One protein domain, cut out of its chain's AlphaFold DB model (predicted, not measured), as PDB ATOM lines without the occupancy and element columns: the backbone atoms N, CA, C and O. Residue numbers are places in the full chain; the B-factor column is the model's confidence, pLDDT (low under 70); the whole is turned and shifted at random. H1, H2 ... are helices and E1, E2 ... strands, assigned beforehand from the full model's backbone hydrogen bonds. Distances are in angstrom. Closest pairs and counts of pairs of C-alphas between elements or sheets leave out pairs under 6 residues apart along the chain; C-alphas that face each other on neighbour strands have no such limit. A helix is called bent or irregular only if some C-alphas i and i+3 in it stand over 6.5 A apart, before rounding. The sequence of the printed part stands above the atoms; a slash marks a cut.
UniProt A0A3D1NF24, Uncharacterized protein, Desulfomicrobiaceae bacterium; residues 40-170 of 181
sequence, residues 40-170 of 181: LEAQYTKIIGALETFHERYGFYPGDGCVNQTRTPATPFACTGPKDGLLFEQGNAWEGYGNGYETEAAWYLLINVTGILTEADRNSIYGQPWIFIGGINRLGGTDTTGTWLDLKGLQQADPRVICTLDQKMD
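Overview. This is residues 40 to 170 of the 181 residues of an uncharacterized protein of Desulfomicrobiaceae bacterium (UniProt A0A3D1NF24). Look for a sharply bent hairpin of two strands, E1 and E2, with helix H2 packed on E1 through its residues 102 to 107, and a longer helix, H1, set about perpendicular to H2. A long stretch with no named element, residues 59 to 100, loops out between H1 and H2, its C-alphas 7 to 19 A from the mean of all C-alphas, and H4 lies off at one end of the longest axis, near the first residues of H1. The printed part has 131 residues, with four named helices and two named strands in the order H1 H2 H3 E1 E2 H4; the sheet, E1 - E2, is antiparallel and the class is mixed, helices and strands. The whole is compact, with a radius of gyration of the C-alphas of 14.7 A and spans of 42 by 34 by 24 A.

Along the chain. Find C-alpha 40 at (-40.887, 3.880, 37.677); from there H1 runs 27.1 A to residue 58. After the long stretch, H2 takes residues 101 to 113, 15.9 A, and H3 residues 119 to 122. Next comes E1, residues 130 to 139, 21.3 A from C-alpha 130 at (-36.039, 7.663, 29.368). E2, residues 142 to 151, covers 23.3 A. H4, residues 159 to 169, covers 15.1 A and ends at C-alpha 169, (-50.300, 0.851, 34.225).

Arrangement. Start at the hairpin E1 and E2, antiparallel at 160 degrees: N 131 and O 150 are 2.9 A apart and N 148 and O 133 are 2.8 A apart, both within hydrogen-bond range. E1 bends by 86 degrees at residue 136, and E2 by 78 degrees at residue 145. The closest C-alphas of H2 and E1, Thr 103 and Phe 132, are 5.6 A apart. H1 and H2 only just touch, with 3 pairs of C-alphas within 8 A, made by residues 50 to 54 of H1 and residue 110 of H2 alone; the closest are Ala 50 and Leu 110, 7.4 A, and the lines are about perpendicular at 88 degrees. H3 is close to H1 but not clearly touching, closest at the C-alphas of Gln 43 and Asp 121, 6.8 A. Residues 40 to 41 of H1 alone only just touch H4, with 3 pairs of C-alphas within 8 A, closest at Glu 41 and Leu 165, 7.1 A, at a steep tilt of 48 degrees, the same way. H2 and H4 are apart. In H1 and H4 every O i to N i+4 pair is within hydrogen-bond range, in H2 8 of 9, and H3 is too short for such a pair.

Size, cuts and confidence. The two C-alphas farthest apart, those of Thr 80 and Arg 160, are 42.6 A apart. The printed part has no cut. The link from H1 to H2, 42 residues, is long. The mean pLDDT of the printed part is 77.1; look for values under 70 at residues 68 to 69, 89 to 100, 136 to 144 and 152 to 170.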
ATOM      1  N   LEU A  40     -40.705   3.788  39.129       83.56
ATOM      2  CA  LEU A  40     -40.887   3.880  37.677       83.56
ATOM      3  C   LEU A  40     -42.257   4.454  37.311       83.56
ATOM      4  O   LEU A  40     -42.334   5.348  36.479       83.56
ATOM      5  N   GLU A  41     -43.318   3.997  37.974       84.56
ATOM      6  CA  GLU A  41     -44.683   4.506  37.791       84.56
ATOM      7  C   GLU A  41     -44.777   6.013  38.095       84.56
ATOM      8  O   GLU A  41     -45.354   6.787  37.324       84.56
ATOM      9  N   ALA A  42     -44.149   6.456  39.190       89.44
ATOM     10  CA  ALA A  42     -44.087   7.868  39.556       89.44
ATOM     11  C   ALA A  42     -43.278   8.701  38.547       89.44
ATOM     12  O   ALA A  42     -43.709   9.791  38.173       89.44
ATOM     13  N   GLN A  43     -42.131   8.192  38.080       88.44
ATOM     14  CA  GLN A  43     -41.320   8.847  37.045       88.44
ATOM     15  C   GLN A  43     -42.088   8.974  35.729       88.44
ATOM     16  O   GLN A  43     -42.145  10.057  35.152       88.44
ATOM     17  N   TYR A  44     -42.731   7.893  35.292       85.81
ATOM     18  CA  TYR A  44     -43.545   7.879  34.087       85.81
ATOM     19  C   TYR A  44     -44.661   8.925  34.161       85.81
ATOM     20  O   TYR A  44     -44.781   9.782  33.287       85.81
ATOM     21  N   THR A  45     -45.442   8.912  35.245       89.62
ATOM     22  CA  THR A  45     -46.551   9.857  35.442       89.62
ATOM     23  C   THR A  45     -46.052  11.301  35.474       89.62
ATOM     24  O   THR A  45     -46.697  12.190  34.922       89.62
ATOM     25  N   LYS A  46     -44.873  11.538  36.060       92.19
ATOM     26  CA  LYS A  46     -44.227  12.853  36.073       92.19
ATOM     27  C   LYS A  46     -43.857  13.332  34.667       92.19
ATOM     28  O   LYS A  46     -44.103  14.492  34.351       92.19
ATOM     29  N   ILE A  47     -43.301  12.461  33.825       90.62
ATOM     30  CA  ILE A  47     -42.936  12.806  32.442       90.62
ATOM     31  C   ILE A  47     -44.191  13.111  31.617       90.62
ATOM     32  O   ILE A  47     -44.234  14.138  30.946       90.62
ATOM     33  N   ILE A  48     -45.237  12.282  31.713       89.69
ATOM     34  CA  ILE A  48     -46.508  12.545  31.022       89.69
ATOM     35  C   ILE A  48     -47.132  13.858  31.504       89.69
ATOM     36  O   ILE A  48     -47.505  14.692  30.686       89.69
ATOM     37  N   GLY A  49     -47.168  14.104  32.817       93.00
ATOM     38  CA  GLY A  49     -47.663  15.370  33.363       93.00
ATOM     39  C   GLY A  49     -46.872  16.588  32.877       93.00
ATOM     40  O   GLY A  49     -47.447  17.653  32.659       93.00
ATOM     41  N   ALA A  50     -45.565  16.440  32.651       93.88
ATOM     42  CA  ALA A  50     -44.734  17.496  32.084       93.88
ATOM     43  C   ALA A  50     -45.046  17.778  30.607       93.88
ATOM     44  O   ALA A  50     -45.062  18.946  30.216       93.88
ATOM     45  N   LEU A  51     -45.325  16.741  29.807       91.62
ATOM     46  CA  LEU A  51     -45.781  16.899  28.422       91.62
ATOM     47  C   LEU A  51     -47.102  17.668  28.365       91.62
ATOM     48  O   LEU A  51     -47.197  18.650  27.634       91.62
ATOM     49  N   GLU A  52     -48.074  17.276  29.187       92.94
ATOM     50  CA  GLU A  52     -49.370  17.958  29.257       92.94
ATOM     51  C   GLU A  52     -49.220  19.399  29.760       92.94
ATOM     52  O   GLU A  52     -49.763  20.322  29.164       92.94
ATOM     53  N   THR A  53     -48.381  19.635  30.774       95.44
ATOM     54  CA  THR A  53     -48.086  20.995  31.262       95.44
ATOM     55  C   THR A  53     -47.471  21.869  30.165       95.44
ATOM     56  O   THR A  53     -47.762  23.062  30.075       95.44
ATOM     57  N   PHE A  54     -46.587  21.310  29.336       94.69
ATOM     58  CA  PHE A  54     -46.022  22.032  28.200       94.69
ATOM     59  C   PHE A  54     -47.103  22.324  27.150       94.69
ATOM     60  O   PHE A  54     -47.210  23.460  26.683       94.69
ATOM     61  N   HIS A  55     -47.935  21.333  26.831       93.81
ATOM     62  CA  HIS A  55     -49.033  21.473  25.881       93.81
ATOM     63  C   HIS A  55     -50.053  22.534  26.329       93.81
ATOM     64  O   HIS A  55     -50.419  23.396  25.537       93.81
ATOM     65  N   GLU A  56     -50.433  22.569  27.607       95.06
ATOM     66  CA  GLU A  56     -51.312  23.605  28.167       95.06
ATOM     67  C   GLU A  56     -50.711  25.015  28.068       95.06
ATOM     68  O   GLU A  56     -51.432  25.988  27.851       95.06
ATOM     69  N   ARG A  57     -49.386  25.143  28.218       94.00
ATOM     70  CA  ARG A  57     -48.697  26.443  28.177       94.00
ATOM     71  C   ARG A  57     -48.491  26.977  26.765       94.00
ATOM     72  O   ARG A  57     -48.543  28.191  26.576       94.00
ATOM     73  N   TYR A  58     -48.200  26.103  25.804       92.50
ATOM     74  CA  TYR A  58     -47.742  26.511  24.471       92.50
ATOM     75  C   TYR A  58     -48.682  26.091  23.331       92.50
ATOM     76  O   TYR A  58     -48.586  26.652  22.241       92.50
ATOM     77  N   GLY A  59     -49.617  25.171  23.576       91.25
ATOM     78  CA  GLY A  59     -50.616  24.700  22.609       91.25
ATOM     79  C   GLY A  59     -50.110  23.649  21.617       91.25
ATOM     80  O   GLY A  59     -50.727  23.463  20.573       91.25
ATOM     81  N   PHE A  60     -48.963  23.025  21.887       90.56
ATOM     82  CA  PHE A  60     -48.366  21.948  21.088       90.56
ATOM     83  C   PHE A  60     -47.406  21.128  21.953       90.56
ATOM     84  O   PHE A  60     -46.994  21.585  23.023       90.56
ATOM     85  N   TYR A  61     -47.051  19.922  21.509       90.81
ATOM     86  CA  TYR A  61     -46.125  19.067  22.251       90.81
ATOM     87  C   TYR A  61     -44.674  19.565  22.137       90.81
ATOM     88  O   TYR A  61     -44.287  20.169  21.136       90.81
ATOM     89  N   PRO A  62     -43.838  19.366  23.168       91.12
ATOM     90  CA  PRO A  62     -42.458  19.834  23.133       91.12
ATOM     91  C   PRO A  62     -41.683  19.092  22.051       91.12
ATOM     92  O   PRO A  62     -41.741  17.872  21.987       91.12
ATOM     93  N   GLY A  63     -40.921  19.817  21.237       88.75
ATOM     94  CA  GLY A  63     -40.136  19.225  20.153       88.75
ATOM     95  C   GLY A  63     -40.908  19.053  18.841       88.75
ATOM     96  O   GLY A  63     -40.277  18.863  17.808       88.75
ATOM     97  N   ASP A  64     -42.234  19.172  18.872       87.19
ATOM     98  CA  ASP A  64     -43.111  19.035  17.706       87.19
ATOM     99  C   ASP A  64     -42.845  20.157  16.681       87.19
ATOM    100  O   ASP A  64     -42.836  21.352  17.018       87.19
ATOM    101  N   GLY A  65     -42.558  19.772  15.437       82.56
ATOM    102  CA  GLY A  65     -42.140  20.665  14.359       82.56
ATOM    103  C   GLY A  65     -40.652  21.035  14.379       82.56
ATOM    104  O   GLY A  65     -40.227  21.933  13.639       82.56
ATOM    105  N   CYS A  66     -39.823  20.408  15.220       85.38
ATOM    106  CA  CYS A  66     -38.374  20.628  15.220       85.38
ATOM    107  C   CYS A  66     -37.701  19.779  14.131       85.38
ATOM    108  O   CYS A  66     -37.195  18.686  14.377       85.38
ATOM    109  N   VAL A  67     -37.648  20.316  12.913       75.12
ATOM    110  CA  VAL A  67     -37.013  19.671  11.751       75.12
ATOM    111  C   VAL A  67     -35.564  20.151  11.528       75.12
ATOM    112  O   VAL A  67     -35.115  21.137  12.122       75.12
ATOM    113  N   ASN A  68     -34.816  19.465  10.654       68.62
ATOM    114  CA  ASN A  68     -33.492  19.879  10.148       68.62
ATOM    115  C   ASN A  68     -32.414  20.152  11.223       68.62
ATOM    116  O   ASN A  68     -31.843  21.237  11.263       68.62
ATOM    117  N   GLN A  69     -32.087  19.175  12.077       66.38
ATOM    118  CA  GLN A  69     -30.987  19.281  13.064       66.38
ATOM    119  C   GLN A  69     -31.210  20.241  14.241       66.38
ATOM    120  O   GLN A  69     -30.311  20.412  15.067       66.38
ATOM    121  N   THR A  70     -32.417  20.783  14.410       77.75
ATOM    122  CA  THR A  70     -32.761  21.660  15.543       77.75
ATOM    123  C   THR A  70     -33.010  20.862  16.831       77.75
ATOM    124  O   THR A  70     -34.133  20.758  17.306       77.75
ATOM    125  N   ARG A  71     -31.951  20.281  17.409       83.38
ATOM    126  CA  ARG A  71     -32.004  19.468  18.648       83.38
ATOM    127  C   ARG A  71     -32.016  20.314  19.922       83.38
ATOM    128  O   ARG A  71     -32.460  19.866  20.971       83.38
ATOM    129  N   THR A  72     -31.513  21.541  19.830       88.94
ATOM    130  CA  THR A  72     -31.400  22.483  20.952       88.94
ATOM    131  C   THR A  72     -32.081  23.808  20.607       88.94
ATOM    132  O   THR A  72     -31.404  24.823  20.411       88.94
ATOM    133  N   PRO A  73     -33.414  23.819  20.445       88.19
ATOM    134  CA  PRO A  73     -34.152  25.046  20.167       88.19
ATOM    135  C   PRO A  73     -34.000  26.041  21.325       88.19
ATOM    136  O   PRO A  73     -34.219  25.698  22.483       88.19
ATOM    137  N   ALA A  74     -33.654  27.293  21.016       88.25
ATOM    138  CA  ALA A  74     -33.441  28.329  22.032       88.25
ATOM    139  C   ALA A  74     -34.731  28.745  22.764       88.25
ATOM    140  O   ALA A  74     -34.676  29.271  23.872       88.25
ATOM    141  N   THR A  75     -35.896  28.535  22.143       90.19
ATOM    142  CA  THR A  75     -37.212  28.826  22.725       90.19
ATOM    143  C   THR A  75     -38.225  27.746  22.330       90.19
ATOM    144  O   THR A  75     -38.026  27.089  21.304       90.19
ATOM    145  N   PRO A  76     -39.348  27.596  23.064       87.62
ATOM    146  CA  PRO A  76     -40.435  26.679  22.698       87.62
ATOM    147  C   PRO A  76     -40.988  26.890  21.282       87.62
ATOM    148  O   PRO A  76     -41.471  25.950  20.667       87.62
ATOM    149  N   PHE A  77     -40.893  28.111  20.749       88.50
ATOM    150  CA  PHE A  77     -41.417  28.485  19.431       88.50
ATOM    151  C   PHE A  77     -40.352  28.503  18.326       88.50
ATOM    152  O   PHE A  77     -40.648  28.909  17.207       88.50
ATOM    153  N   ALA A  78     -39.113  28.091  18.616       88.31
ATOM    154  CA  ALA A  78     -38.036  28.089  17.623       88.31
ATOM    155  C   ALA A  78     -38.228  27.023  16.527       88.31
ATOM    156  O   ALA A  78     -37.566  27.082  15.495       88.31
ATOM    157  N   CYS A  79     -39.127  26.063  16.747       86.00
ATOM    158  CA  CYS A  79     -39.431  24.995  15.810       86.00
ATOM    159  C   CYS A  79     -40.553  25.413  14.856       86.00
ATOM    160  O   CYS A  79     -41.644  25.796  15.280       86.00
ATOM    161  N   THR A  80     -40.242  25.401  13.559       83.50
ATOM    162  CA  THR A  80     -41.063  25.990  12.488       83.50
ATOM    163  C   THR A  80     -41.713  24.956  11.570       83.50
ATOM    164  O   THR A  80     -42.440  25.333  10.652       83.50
ATOM    165  N   GLY A  81     -41.443  23.669  11.792       82.44
ATOM    166  CA  GLY A  81     -42.056  22.564  11.070       82.44
ATOM    167  C   GLY A  81     -43.540  22.371  11.406       82.44
ATOM    168  O   GLY A  81     -44.091  23.073  12.262       82.44
ATOM    169  N   PRO A  82     -44.206  21.434  10.708       81.38
ATOM    170  CA  PRO A  82     -45.583  21.070  11.010       81.38
ATOM    171  C   PRO A  82     -45.673  20.508  12.428       81.38
ATOM    172  O   PRO A  82     -44.805  19.752  12.840       81.38
ATOM    173  N   LYS A  83     -46.725  20.898  13.146       84.06
ATOM    174  CA  LYS A  83     -47.014  20.411  14.494       84.06
ATOM    175  C   LYS A  83     -48.087  19.342  14.404       84.06
ATOM    176  O   LYS A  83     -49.275  19.669  14.408       84.06
ATOM    177  N   ASP A  84     -47.676  18.111  14.146       78.88
ATOM    178  CA  ASP A  84     -48.590  17.002  13.864       78.88
ATOM    179  C   ASP A  84     -48.957  16.198  15.123       78.88
ATOM    180  O   ASP A  84     -49.758  15.263  15.056       78.88
ATOM    181  N   GLY A  85     -48.438  16.616  16.283       80.75
ATOM    182  CA  GLY A  85     -48.678  15.980  17.569       80.75
ATOM    183  C   GLY A  85     -47.897  14.681  17.761       80.75
ATOM    184  O   GLY A  85     -48.141  13.969  18.738       80.75
ATOM    185  N   LEU A  86     -46.972  14.362  16.857       78.88
ATOM    186  CA  LEU A  86     -46.097  13.206  16.937       78.88
ATOM    187  C   LEU A  86     -44.666  13.697  17.126       78.88
ATOM    188  O   LEU A  86     -44.202  14.584  16.434       78.88
ATOM    189  N   LEU A  87     -43.937  13.097  18.063       80.56
ATOM    190  CA  LEU A  87     -42.501  13.334  18.197       80.56
ATOM    191  C   LEU A  87     -41.770  12.311  17.327       80.56
ATOM    192  O   LEU A  87     -41.377  11.248  17.818       80.56
ATOM    193  N   PHE A  88     -41.658  12.580  16.027       72.56
ATOM    194  CA  PHE A  88     -41.198  11.608  15.040       72.56
ATOM    195  C   PHE A  88     -40.344  12.231  13.921       72.56
ATOM    196  O   PHE A  88     -40.567  13.333  13.445       72.56
ATOM    197  N   GLU A  89     -39.338  11.494  13.441       64.38
ATOM    198  CA  GLU A  89     -38.542  11.939  12.294       64.38
ATOM    199  C   GLU A  89     -39.277  11.669  10.974       64.38
ATOM    200  O   GLU A  89     -39.402  10.522  10.542       64.38
ATOM    201  N   GLN A  90     -39.707  12.722  10.275       50.12
ATOM    202  CA  GLN A  90     -40.266  12.623   8.924       50.12
ATOM    203  C   GLN A  90     -39.178  12.178   7.912       50.12
ATOM    204  O   GLN A  90     -38.586  12.997   7.215       50.12
ATOM    205  N   GLY A  91     -38.884  10.873   7.846       47.00
ATOM    206  CA  GLY A  91     -37.876  10.322   6.923       47.00
ATOM    207  C   GLY A  91     -37.550   8.827   7.045       47.00
ATOM    208  O   GLY A  91     -37.114   8.223   6.065       47.00
ATOM    209  N   ASN A  92     -37.787   8.195   8.198       45.81
ATOM    210  CA  ASN A  92     -37.321   6.826   8.458       45.81
ATOM    211  C   ASN A  92     -38.228   6.135   9.489       45.81
ATOM    212  O   ASN A  92     -37.831   5.815  10.604       45.81
ATOM    213  N   ALA A  93     -39.464   5.841   9.069       44.62
ATOM    214  CA  ALA A  93     -40.518   5.154   9.839       44.62
ATOM    215  C   ALA A  93     -40.208   3.709  10.271       44.62
ATOM    216  O   ALA A  93     -41.096   3.025  10.773       44.62
ATOM    217  N   TRP A  94     -38.970   3.245  10.086       47.16
ATOM    218  CA  TRP A  94     -38.544   1.886  10.418       47.16
ATOM    219  C   TRP A  94     -37.536   1.821  11.580       47.16
ATOM    220  O   TRP A  94     -37.398   0.773  12.203       47.16
ATOM    221  N   GLU A  95     -36.852   2.908  11.944       46.00
ATOM    222  CA  GLU A  95     -35.847   2.857  13.017       46.00
ATOM    223  C   GLU A  95     -36.426   3.372  14.337       46.00
ATOM    224  O   GLU A  95     -36.258   4.521  14.734       46.00
ATOM    225  N   GLY A  96     -37.133   2.477  15.030       49.72
ATOM    226  CA  GLY A  96     -37.754   2.700  16.336       49.72
ATOM    227  C   GLY A  96     -36.784   2.886  17.507       49.72
ATOM    228  O   GLY A  96     -36.994   2.278  18.547       49.72
ATOM    229  N   TYR A  97     -35.746   3.719  17.386       48.91
ATOM    230  CA  TYR A  97     -34.861   4.047  18.510       48.91
ATOM    231  C   TYR A  97     -34.381   5.510  18.492       48.91
ATOM    232  O   TYR A  97     -33.291   5.822  18.017       48.91
ATOM    233  N   GLY A  98     -35.183   6.393  19.098       52.88
ATOM    234  CA  GLY A  98     -34.743   7.507  19.955       52.88
ATOM    235  C   GLY A  98     -33.624   8.453  19.492       52.88
ATOM    236  O   GLY A  98     -32.864   8.895  20.350       52.88
ATOM    237  N   ASN A  99     -33.499   8.775  18.201       54.44
ATOM    238  CA  ASN A  99     -32.577   9.820  17.717       54.44
ATOM    239  C   ASN A  99     -33.228  10.738  16.663       54.44
ATOM    240  O   ASN A  99     -32.578  11.148  15.703       54.44
ATOM    241  N   GLY A 100     -34.515  11.053  16.833       67.31
ATOM    242  CA  GLY A 100     -35.207  12.036  15.998       67.31
ATOM    243  C   GLY A 100     -34.986  13.456  16.521       67.31
ATOM    244  O   GLY A 100     -34.957  13.674  17.736       67.31
ATOM    245  N   TYR A 101     -34.870  14.435  15.621       79.00
ATOM    246  CA  TYR A 101     -34.675  15.848  15.978       79.00
ATOM    247  C   TYR A 101     -35.726  16.360  16.971       79.00
ATOM    248  O   TYR A 101     -35.372  17.014  17.950       79.00
ATOM    249  N   GLU A 102     -36.982  15.971  16.778       84.38
ATOM    250  CA  GLU A 102     -38.100  16.328  17.651       84.38
ATOM    251  C   GLU A 102     -38.002  15.675  19.026       84.38
ATOM    252  O   GLU A 102     -38.159  16.346  20.037       84.38
ATOM    253  N   THR A 103     -37.658  14.384  19.094       82.88
ATOM    254  CA  THR A 103     -37.513  13.668  20.375       82.88
ATOM    255  C   THR A 103     -36.381  14.234  21.237       82.88
ATOM    256  O   THR A 103     -36.517  14.328  22.459       82.88
ATOM    257  N   GLU A 104     -35.270  14.654  20.625       85.31
ATOM    258  CA  GLU A 104     -34.167  15.306  21.337       85.31
ATOM    259  C   GLU A 104     -34.522  16.743  21.736       85.31
ATOM    260  O   GLU A 104     -34.285  17.142  22.881       85.31
ATOM    261  N   ALA A 105     -35.155  17.492  20.829       88.38
ATOM    262  CA  ALA A 105     -35.646  18.835  21.104       88.38
ATOM    263  C   ALA A 105     -36.705  18.849  22.212       88.38
ATOM    264  O   ALA A 105     -36.704  19.763  23.034       88.38
ATOM    265  N   ALA A 106     -37.552  17.822  22.294       90.12
ATOM    266  CA  ALA A 106     -38.542  17.655  23.349       90.12
ATOM    267  C   ALA A 106     -37.875  17.627  24.726       90.12
ATOM    268  O   ALA A 106     -38.216  18.414  25.611       90.12
ATOM    269  N   TRP A 107     -36.857  16.775  24.890       90.75
ATOM    270  CA  TRP A 107     -36.085  16.697  26.128       90.75
ATOM    271  C   TRP A 107     -35.341  17.997  26.429       90.75
ATOM    272  O   TRP A 107     -35.335  18.445  27.578       90.75
ATOM    273  N   TYR A 108     -34.740  18.625  25.415       91.25
ATOM    274  CA  TYR A 108     -34.052  19.899  25.596       91.25
ATOM    275  C   TYR A 108     -35.009  21.001  26.068       91.25
ATOM    276  O   TYR A 108     -34.701  21.716  27.020       91.25
ATOM    277  N   LEU A 109     -36.197  21.100  25.469       92.56
ATOM    278  CA  LEU A 109     -37.213  22.083  25.836       92.56
ATOM    279  C   LEU A 109     -37.767  21.851  27.241       92.56
ATOM    280  O   LEU A 109     -37.877  22.802  28.018       92.56
ATOM    281  N   LEU A 110     -38.091  20.605  27.586       93.56
ATOM    282  CA  LEU A 110     -38.641  20.256  28.897       93.56
ATOM    283  C   LEU A 110     -37.654  20.521  30.039       93.56
ATOM    284  O   LEU A 110     -38.076  20.946  31.113       93.56
ATOM    285  N   ILE A 111     -36.358  20.290  29.805       94.00
ATOM    286  CA  ILE A 111     -35.327  20.376  30.846       94.00
ATOM    287  C   ILE A 111     -34.620  21.732  30.833       94.00
ATOM    288  O   ILE A 111     -34.635  22.449  31.828       94.00
ATOM    289  N   ASN A 112     -33.998  22.097  29.712       93.38
ATOM    290  CA  ASN A 112     -33.056  23.216  29.656       93.38
ATOM    291  C   ASN A 112     -33.736  24.566  29.418       93.38
ATOM    292  O   ASN A 112     -33.247  25.586  29.895       93.38
ATOM    293  N   VAL A 113     -34.848  24.588  28.679       92.19
ATOM    294  CA  VAL A 113     -35.506  25.849  28.292       92.19
ATOM    295  C   VAL A 113     -36.648  26.203  29.235       92.19
ATOM    296  O   VAL A 113     -36.743  27.336  29.695       92.19
ATOM    297  N   THR A 114     -37.531  25.246  29.523       92.44
ATOM    298  CA  THR A 114     -38.726  25.498  30.346       92.44
ATOM    299  C   THR A 114     -38.554  25.120  31.811       92.44
ATOM    300  O   THR A 114     -39.304  25.627  32.646       92.44
ATOM    301  N   GLY A 115     -37.603  24.235  32.129       91.38
ATOM    302  CA  GLY A 115     -37.374  23.741  33.488       91.38
ATOM    303  C   GLY A 115     -38.573  23.008  34.101       91.38
ATOM    304  O   GLY A 115     -38.691  22.958  35.322       91.38
ATOM    305  N   ILE A 116     -39.490  22.475  33.281       93.69
ATOM    306  CA  ILE A 116     -40.630  21.676  33.764       93.69
ATOM    307  C   ILE A 116     -40.122  20.350  34.345       93.69
ATOM    308  O   ILE A 116     -40.646  19.864  35.349       93.69
ATOM    309  N   LEU A 117     -39.083  19.784  33.730       94.12
ATOM    310  CA  LEU A 117     -38.362  18.616  34.220       94.12
ATOM    311  C   LEU A 117     -36.922  18.979  34.572       94.12
ATOM    312  O   LEU A 117     -36.368  19.967  34.096       94.12
ATOM    313  N   THR A 118     -36.297  18.136  35.385       92.00
ATOM    314  CA  THR A 118     -34.860  18.195  35.669       92.00
ATOM    315  C   THR A 118     -34.118  17.070  34.947       92.00
ATOM    316  O   THR A 118     -34.718  16.074  34.545       92.00
ATOM    317  N   GLU A 119     -32.793  17.171  34.822       86.94
ATOM    318  CA  GLU A 119     -31.977  16.078  34.264       86.94
ATOM    319  C   GLU A 119     -32.115  14.769  35.057       86.94
ATOM    320  O   GLU A 119     -32.063  13.681  34.485       86.94
ATOM    321  N   ALA A 120     -32.353  14.863  36.369       87.12
ATOM    322  CA  ALA A 120     -32.593  13.702  37.220       87.12
ATOM    323  C   ALA A 120     -33.899  12.975  36.864       87.12
ATOM    324  O   ALA A 120     -33.973  11.760  37.008       87.12
ATOM    325  N   ASP A 121     -34.902  13.697  36.356       88.44
ATOM    326  CA  ASP A 121     -36.191  13.117  35.967       88.44
ATOM    327  C   ASP A 121     -36.109  12.325  34.665       88.44
ATOM    328  O   ASP A 121     -36.878  11.388  34.456       88.44
ATOM    329  N   ARG A 122     -35.145  12.671  33.806       86.38
ATOM    330  CA  ARG A 122     -34.858  11.902  32.596       86.38
ATOM    331  C   ARG A 122     -34.204  10.566  32.923       86.38
ATOM    332  O   ARG A 122     -34.387   9.613  32.174       86.38
ATOM    333  N   ASN A 123     -33.456  10.467  34.018       87.31
ATOM    334  CA  ASN A 123     -32.746   9.245  34.379       87.31
ATOM    335  C   ASN A 123     -33.651   8.288  35.165       87.31
ATOM    336  O   ASN A 123     -34.196   8.613  36.221       87.31
ATOM    337  N   SER A 124     -33.788   7.064  34.663       82.75
ATOM    338  CA  SER A 124     -34.505   6.003  35.365       82.75
ATOM    339  C   SER A 124     -33.727   5.495  36.579       82.75
ATOM    340  O   SER A 124     -32.513   5.683  36.705       82.75
ATOM    341  N   ILE A 125     -34.412   4.746  37.441       80.06
ATOM    342  CA  ILE A 125     -33.806   4.039  38.582       80.06
ATOM    343  C   ILE A 125     -32.699   3.044  38.186       80.06
ATOM    344  O   ILE A 125     -31.935   2.601  39.043       80.06
ATOM    345  N   TYR A 126     -32.619   2.674  36.904       77.12
ATOM    346  CA  TYR A 126     -31.604   1.774  36.359       77.12
ATOM    347  C   TYR A 126     -30.380   2.519  35.810       77.12
ATOM    348  O   TYR A 126     -29.471   1.887  35.280       77.12
ATOM    349  N   GLY A 127     -30.345   3.852  35.923       78.19
ATOM    350  CA  GLY A 127     -29.257   4.688  35.408       78.19
ATOM    351  C   GLY A 127     -29.302   4.912  33.895       78.19
ATOM    352  O   GLY A 127     -28.395   5.532  33.350       78.19
ATOM    353  N   GLN A 128     -30.349   4.429  33.221       79.12
ATOM    354  CA  GLN A 128     -30.591   4.667  31.799       79.12
ATOM    355  C   GLN A 128     -31.589   5.817  31.622       79.12
ATOM    356  O   GLN A 128     -32.544   5.896  32.404       79.12
ATOM    357  N   PRO A 129     -31.421   6.688  30.618       82.31
ATOM    358  CA  PRO A 129     -32.383   7.742  30.357       82.31
ATOM    359  C   PRO A 129     -33.665   7.183  29.730       82.31
ATOM    360  O   PRO A 129     -33.625   6.293  28.877       82.31
ATOM    361  N   TRP A 130     -34.795   7.766  30.113       82.31
ATOM    362  CA  TRP A 130     -36.039   7.663  29.368       82.31
ATOM    363  C   TRP A 130     -35.873   8.310  27.989       82.31
ATOM    364  O   TRP A 130     -35.243   9.368  27.845       82.31
ATOM    365  N   ILE A 131     -36.440   7.669  26.972       80.19
ATOM    366  CA  ILE A 131     -36.415   8.139  25.590       80.19
ATOM    367  C   ILE A 131     -37.833   8.230  25.037       80.19
ATOM    368  O   ILE A 131     -38.686   7.399  25.339       80.19
ATOM    369  N   PHE A 132     -38.077   9.248  24.217       81.06
ATOM    370  CA  PHE A 132     -39.273   9.282  23.388       81.06
ATOM    371  C   PHE A 132     -38.968   8.551  22.094       81.06
ATOM    372  O   PHE A 132     -37.891   8.719  21.515       81.06
ATOM    373  N   ILE A 133     -39.917   7.751  21.645       75.44
ATOM    374  CA  ILE A 133     -39.860   7.099  20.351       75.44
ATOM    375  C   ILE A 133     -41.197   7.386  19.677       75.44
ATOM    376  O   ILE A 133     -42.255   7.065  20.211       75.44
ATOM    377  N   GLY A 134     -41.146   8.038  18.523       72.00
ATOM    378  CA  GLY A 134     -42.287   8.152  17.627       72.00
ATOM    379  C   GLY A 134     -42.186   7.134  16.505       72.00
ATOM    380  O   GLY A 134     -41.092   6.679  16.161       72.00
ATOM    381  N   GLY A 135     -43.319   6.807  15.901       70.38
ATOM    382  CA  GLY A 135     -43.347   6.038  14.664       70.38
ATOM    383  C   GLY A 135     -44.649   5.283  14.476       70.38
ATOM    384  O   GLY A 135     -45.688   5.639  15.033       70.38
ATOM    385  N   ILE A 136     -44.568   4.194  13.714       65.50
ATOM    386  CA  ILE A 136     -45.663   3.247  13.520       65.50
ATOM    387  C   ILE A 136     -45.355   1.994  14.337       65.50
ATOM    388  O   ILE A 136     -44.376   1.301  14.068       65.50
ATOM    389  N   ASN A 137     -46.209   1.683  15.307       60.97
ATOM    390  CA  ASN A 137     -46.163   0.417  16.029       60.97
ATOM    391  C   ASN A 137     -47.284  -0.501  15.564       60.97
ATOM    392  O   ASN A 137     -48.443  -0.095  15.469       60.97
ATOM    393  N   ARG A 138     -46.935  -1.767  15.323       55.81
ATOM    394  CA  ARG A 138     -47.900  -2.823  14.999       55.81
ATOM    395  C   ARG A 138     -48.469  -3.414  16.280       55.81
ATOM    396  O   ARG A 138     -47.967  -4.422  16.775       55.81
ATOM    397  N   LEU A 139     -49.525  -2.805  16.808       55.50
ATOM    398  CA  LEU A 139     -50.240  -3.311  17.979       55.50
ATOM    399  C   LEU A 139     -51.354  -4.252  17.515       55.50
ATOM    400  O   LEU A 139     -52.271  -3.858  16.797       55.50
ATOM    401  N   GLY A 140     -51.264  -5.533  17.879       52.31
ATOM    402  CA  GLY A 140     -52.320  -6.514  17.593       52.31
ATOM    403  C   GLY A 140     -52.711  -6.682  16.112       52.31
ATOM    404  O   GLY A 140     -53.830  -7.107  15.841       52.31
ATOM    405  N   GLY A 141     -51.825  -6.352  15.163       55.41
ATOM    406  CA  GLY A 141     -52.103  -6.417  13.720       55.41
ATOM    407  C   GLY A 141     -52.709  -5.144  13.113       55.41
ATOM    408  O   GLY A 141     -53.054  -5.160  11.935       55.41
ATOM    409  N   THR A 142     -52.818  -4.059  13.885       55.81
ATOM    410  CA  THR A 142     -53.185  -2.723  13.388       55.81
ATOM    411  C   THR A 142     -51.983  -1.789  13.511       55.81
ATOM    412  O   THR A 142     -51.316  -1.765  14.547       55.81
ATOM    413  N   ASP A 143     -51.695  -1.039  12.449       66.06
ATOM    414  CA  ASP A 143     -50.634  -0.034  12.442       66.06
ATOM    415  C   ASP A 143     -51.152   1.212  13.181       66.06
ATOM    416  O   ASP A 143     -52.037   1.918  12.701       66.06
ATOM    417  N   THR A 144     -50.630   1.449  14.383       65.69
ATOM    418  CA  THR A 144     -50.924   2.633  15.202       65.69
ATOM    419  C   THR A 144     -49.748   3.592  15.159       65.69
ATOM    420  O   THR A 144     -48.631   3.230  15.533       65.69
ATOM    421  N   THR A 145     -50.010   4.821  14.721       72.50
ATOM    422  CA  THR A 145     -49.038   5.913  14.759       72.50
ATOM    423  C   THR A 145     -49.162   6.653  16.080       72.50
ATOM    424  O   THR A 145     -50.263   7.017  16.491       72.50
ATOM    425  N   GLY A 146     -48.039   6.870  16.753       73.94
ATOM    426  CA  GLY A 146     -48.024   7.569  18.030       73.94
ATOM    427  C   GLY A 146     -46.615   7.862  18.515       73.94
ATOM    428  O   GLY A 146     -45.625   7.543  17.852       73.94
ATOM    429  N   THR A 147     -46.546   8.452  19.702       77.94
ATOM    430  CA  THR A 147     -45.311   8.616  20.464       77.94
ATOM    431  C   THR A 147     -45.428   7.838  21.760       77.94
ATOM    432  O   THR A 147     -46.426   7.930  22.474       77.94
ATOM    433  N   TRP A 148     -44.394   7.071  22.067       76.31
ATOM    434  CA  TRP A 148     -44.279   6.275  23.277       76.31
ATOM    435  C   TRP A 148     -43.039   6.677  24.065       76.31
ATOM    436  O   TRP A 148     -42.067   7.229  23.539       76.31
ATOM    437  N   LEU A 149     -43.115   6.414  25.363       79.81
ATOM    438  CA  LEU A 149     -42.029   6.608  26.304       79.81
ATOM    439  C   LEU A 149     -41.408   5.242  26.592       79.81
ATOM    440  O   LEU A 149     -42.112   4.328  27.018       79.81
ATOM    441  N   ASP A 150     -40.106   5.124  26.366       75.81
ATOM    442  CA  ASP A 150     -39.368   3.869  26.472       75.81
ATOM    443  C   ASP A 150     -38.116   4.013  27.358       75.81
ATOM    444  O   ASP A 150     -37.550   5.099  27.529       75.81
ATOM    445  N   LEU A 151     -37.686   2.892  27.936       73.75
ATOM    446  CA  LEU A 151     -36.439   2.732  28.670       73.75
ATOM    447  C   LEU A 151     -35.422   2.033  27.771       73.75
ATOM    448  O   LEU A 151     -35.416   0.810  27.636       73.75
ATOM    449  N   LYS A 152     -34.479   2.807  27.229       61.81
ATOM    450  CA  LYS A 152     -33.397   2.269  26.403       61.81
ATOM    451  C   LYS A 152     -32.550   1.278  27.217       61.81
ATOM    452  O   LYS A 152     -31.696   1.690  27.999       61.81
ATOM    453  N   GLY A 153     -32.762  -0.027  27.028       53.94
ATOM    454  CA  GLY A 153     -31.934  -1.066  27.655       53.94
ATOM    455  C   GLY A 153     -32.681  -2.243  28.283       53.94
ATOM    456  O   GLY A 153     -32.368  -2.634  29.409       53.94
ATOM    457  N   LEU A 154     -33.593  -2.876  27.540       51.25
ATOM    458  CA  LEU A 154     -34.348  -4.079  27.943       51.25
ATOM    459  C   LEU A 154     -33.518  -5.249  28.501       51.25
ATOM    460  O   LEU A 154     -34.075  -6.168  29.092       51.25
ATOM    461  N   GLN A 155     -32.195  -5.245  28.335       49.47
ATOM    462  CA  GLN A 155     -31.316  -6.253  28.930       49.47
ATOM    463  C   GLN A 155     -31.061  -6.067  30.437       49.47
ATOM    464  O   GLN A 155     -30.517  -6.983  31.051       49.47
ATOM    465  N   GLN A 156     -31.427  -4.931  31.045       48.91
ATOM    466  CA  GLN A 156     -31.080  -4.623  32.447       48.91
ATOM    467  C   GLN A 156     -32.270  -4.459  33.405       48.91
ATOM    468  O   GLN A 156     -32.077  -4.542  34.619       48.91
ATOM    469  N   ALA A 157     -33.490  -4.262  32.906       57.19
ATOM    470  CA  ALA A 157     -34.683  -4.247  33.747       57.19
ATOM    471  C   ALA A 157     -35.203  -5.685  33.927       57.19
ATOM    472  O   ALA A 157     -35.474  -6.376  32.946       57.19
ATOM    473  N   ASP A 158     -35.306  -6.163  35.177       61.47
ATOM    474  CA  ASP A 158     -35.836  -7.504  35.477       61.47
ATOM    475  C   ASP A 158     -37.215  -7.647  34.800       61.47
ATOM    476  O   ASP A 158     -38.114  -6.855  35.107       61.47
ATOM    477  N   PRO A 159     -37.416  -8.630  33.900       64.31
ATOM    478  CA  PRO A 159     -38.676  -8.798  33.178       64.31
ATOM    479  C   PRO A 159     -39.904  -8.858  34.093       64.31
ATOM    480  O   PRO A 159     -40.994  -8.477  33.677       64.31
ATOM    481  N   ARG A 160     -39.741  -9.290  35.352       65.94
ATOM    482  CA  ARG A 160     -40.816  -9.316  36.354       65.94
ATOM    483  C   ARG A 160     -41.253  -7.920  36.782       65.94
ATOM    484  O   ARG A 160     -42.444  -7.708  36.995       65.94
ATOM    485  N   VAL A 161     -40.320  -6.977  36.893       66.88
ATOM    486  CA  VAL A 161     -40.613  -5.580  37.242       66.88
ATOM    487  C   VAL A 161     -41.379  -4.909  36.109       66.88
ATOM    488  O   VAL A 161     -42.395  -4.277  36.377       66.88
ATOM    489  N   ILE A 162     -40.962  -5.129  34.857       64.88
ATOM    490  CA  ILE A 162     -41.654  -4.585  33.678       64.88
ATOM    491  C   ILE A 162     -43.058  -5.180  33.554       64.88
ATOM    492  O   ILE A 162     -44.008  -4.425  33.435       64.88
ATOM    493  N   CYS A 163     -43.222  -6.504  33.664       65.56
ATOM    494  CA  CYS A 163     -44.554  -7.117  33.598       65.56
ATOM    495  C   CYS A 163     -45.469  -6.665  34.751       65.56
ATOM    496  O   CYS A 163     -46.670  -6.533  34.561       65.56
ATOM    497  N   THR A 164     -44.920  -6.417  35.946       66.69
ATOM    498  CA  THR A 164     -45.711  -5.890  37.075       66.69
ATOM    499  C   THR A 164     -46.084  -4.422  36.863       66.69
ATOM    500  O   THR A 164     -47.153  -3.998  37.289       66.69
ATOM    501  N   LEU A 165     -45.201  -3.637  36.243       68.69
ATOM    502  CA  LEU A 165     -45.472  -2.253  35.866       68.69
ATOM    503  C   LEU A 165     -46.551  -2.194  34.779       68.69
ATOM    504  O   LEU A 165     -47.521  -1.469  34.941       68.69
ATOM    505  N   ASP A 166     -46.426  -3.022  33.746       67.88
ATOM    506  CA  ASP A 166     -47.388  -3.176  32.653       67.88
ATOM    507  C   ASP A 166     -48.781  -3.570  33.171       67.88
ATOM    508  O   ASP A 166     -49.756  -2.872  32.932       67.88
ATOM    509  N   GLN A 167     -48.869  -4.583  34.037       68.50
ATOM    510  CA  GLN A 167     -50.131  -4.963  34.694       68.50
ATOM    511  C   GLN A 167     -50.743  -3.871  35.579       68.50
ATOM    512  O   GLN A 167     -51.934  -3.918  35.874       68.50
ATOM    513  N   LYS A 168     -49.934  -2.937  36.086       65.81
ATOM    514  CA  LYS A 168     -50.419  -1.837  36.929       65.81
ATOM    515  C   LYS A 168     -50.819  -0.606  36.134       65.81
ATOM    516  O   LYS A 168     -51.677   0.140  36.593       65.81
ATOM    517  N   MET A 169     -50.145  -0.361  35.019       64.19
ATOM    518  CA  MET A 169     -50.300   0.851  34.225       64.19
ATOM    519  C   MET A 169     -51.196   0.649  33.003       64.19
ATOM    520  O   MET A 169     -51.730   1.636  32.501       64.19
ATOM    521  N   ASP A 170     -51.359  -0.593  32.552       64.00
ATOM    522  CA  ASP A 170     -52.140  -0.972  31.378       64.00
ATOM    523  C   ASP A 170     -52.965  -2.249  31.664       64.00
ATOM    524  O   ASP A 170     -53.766  -2.258  32.603       64.00
TER     525      ASP A 170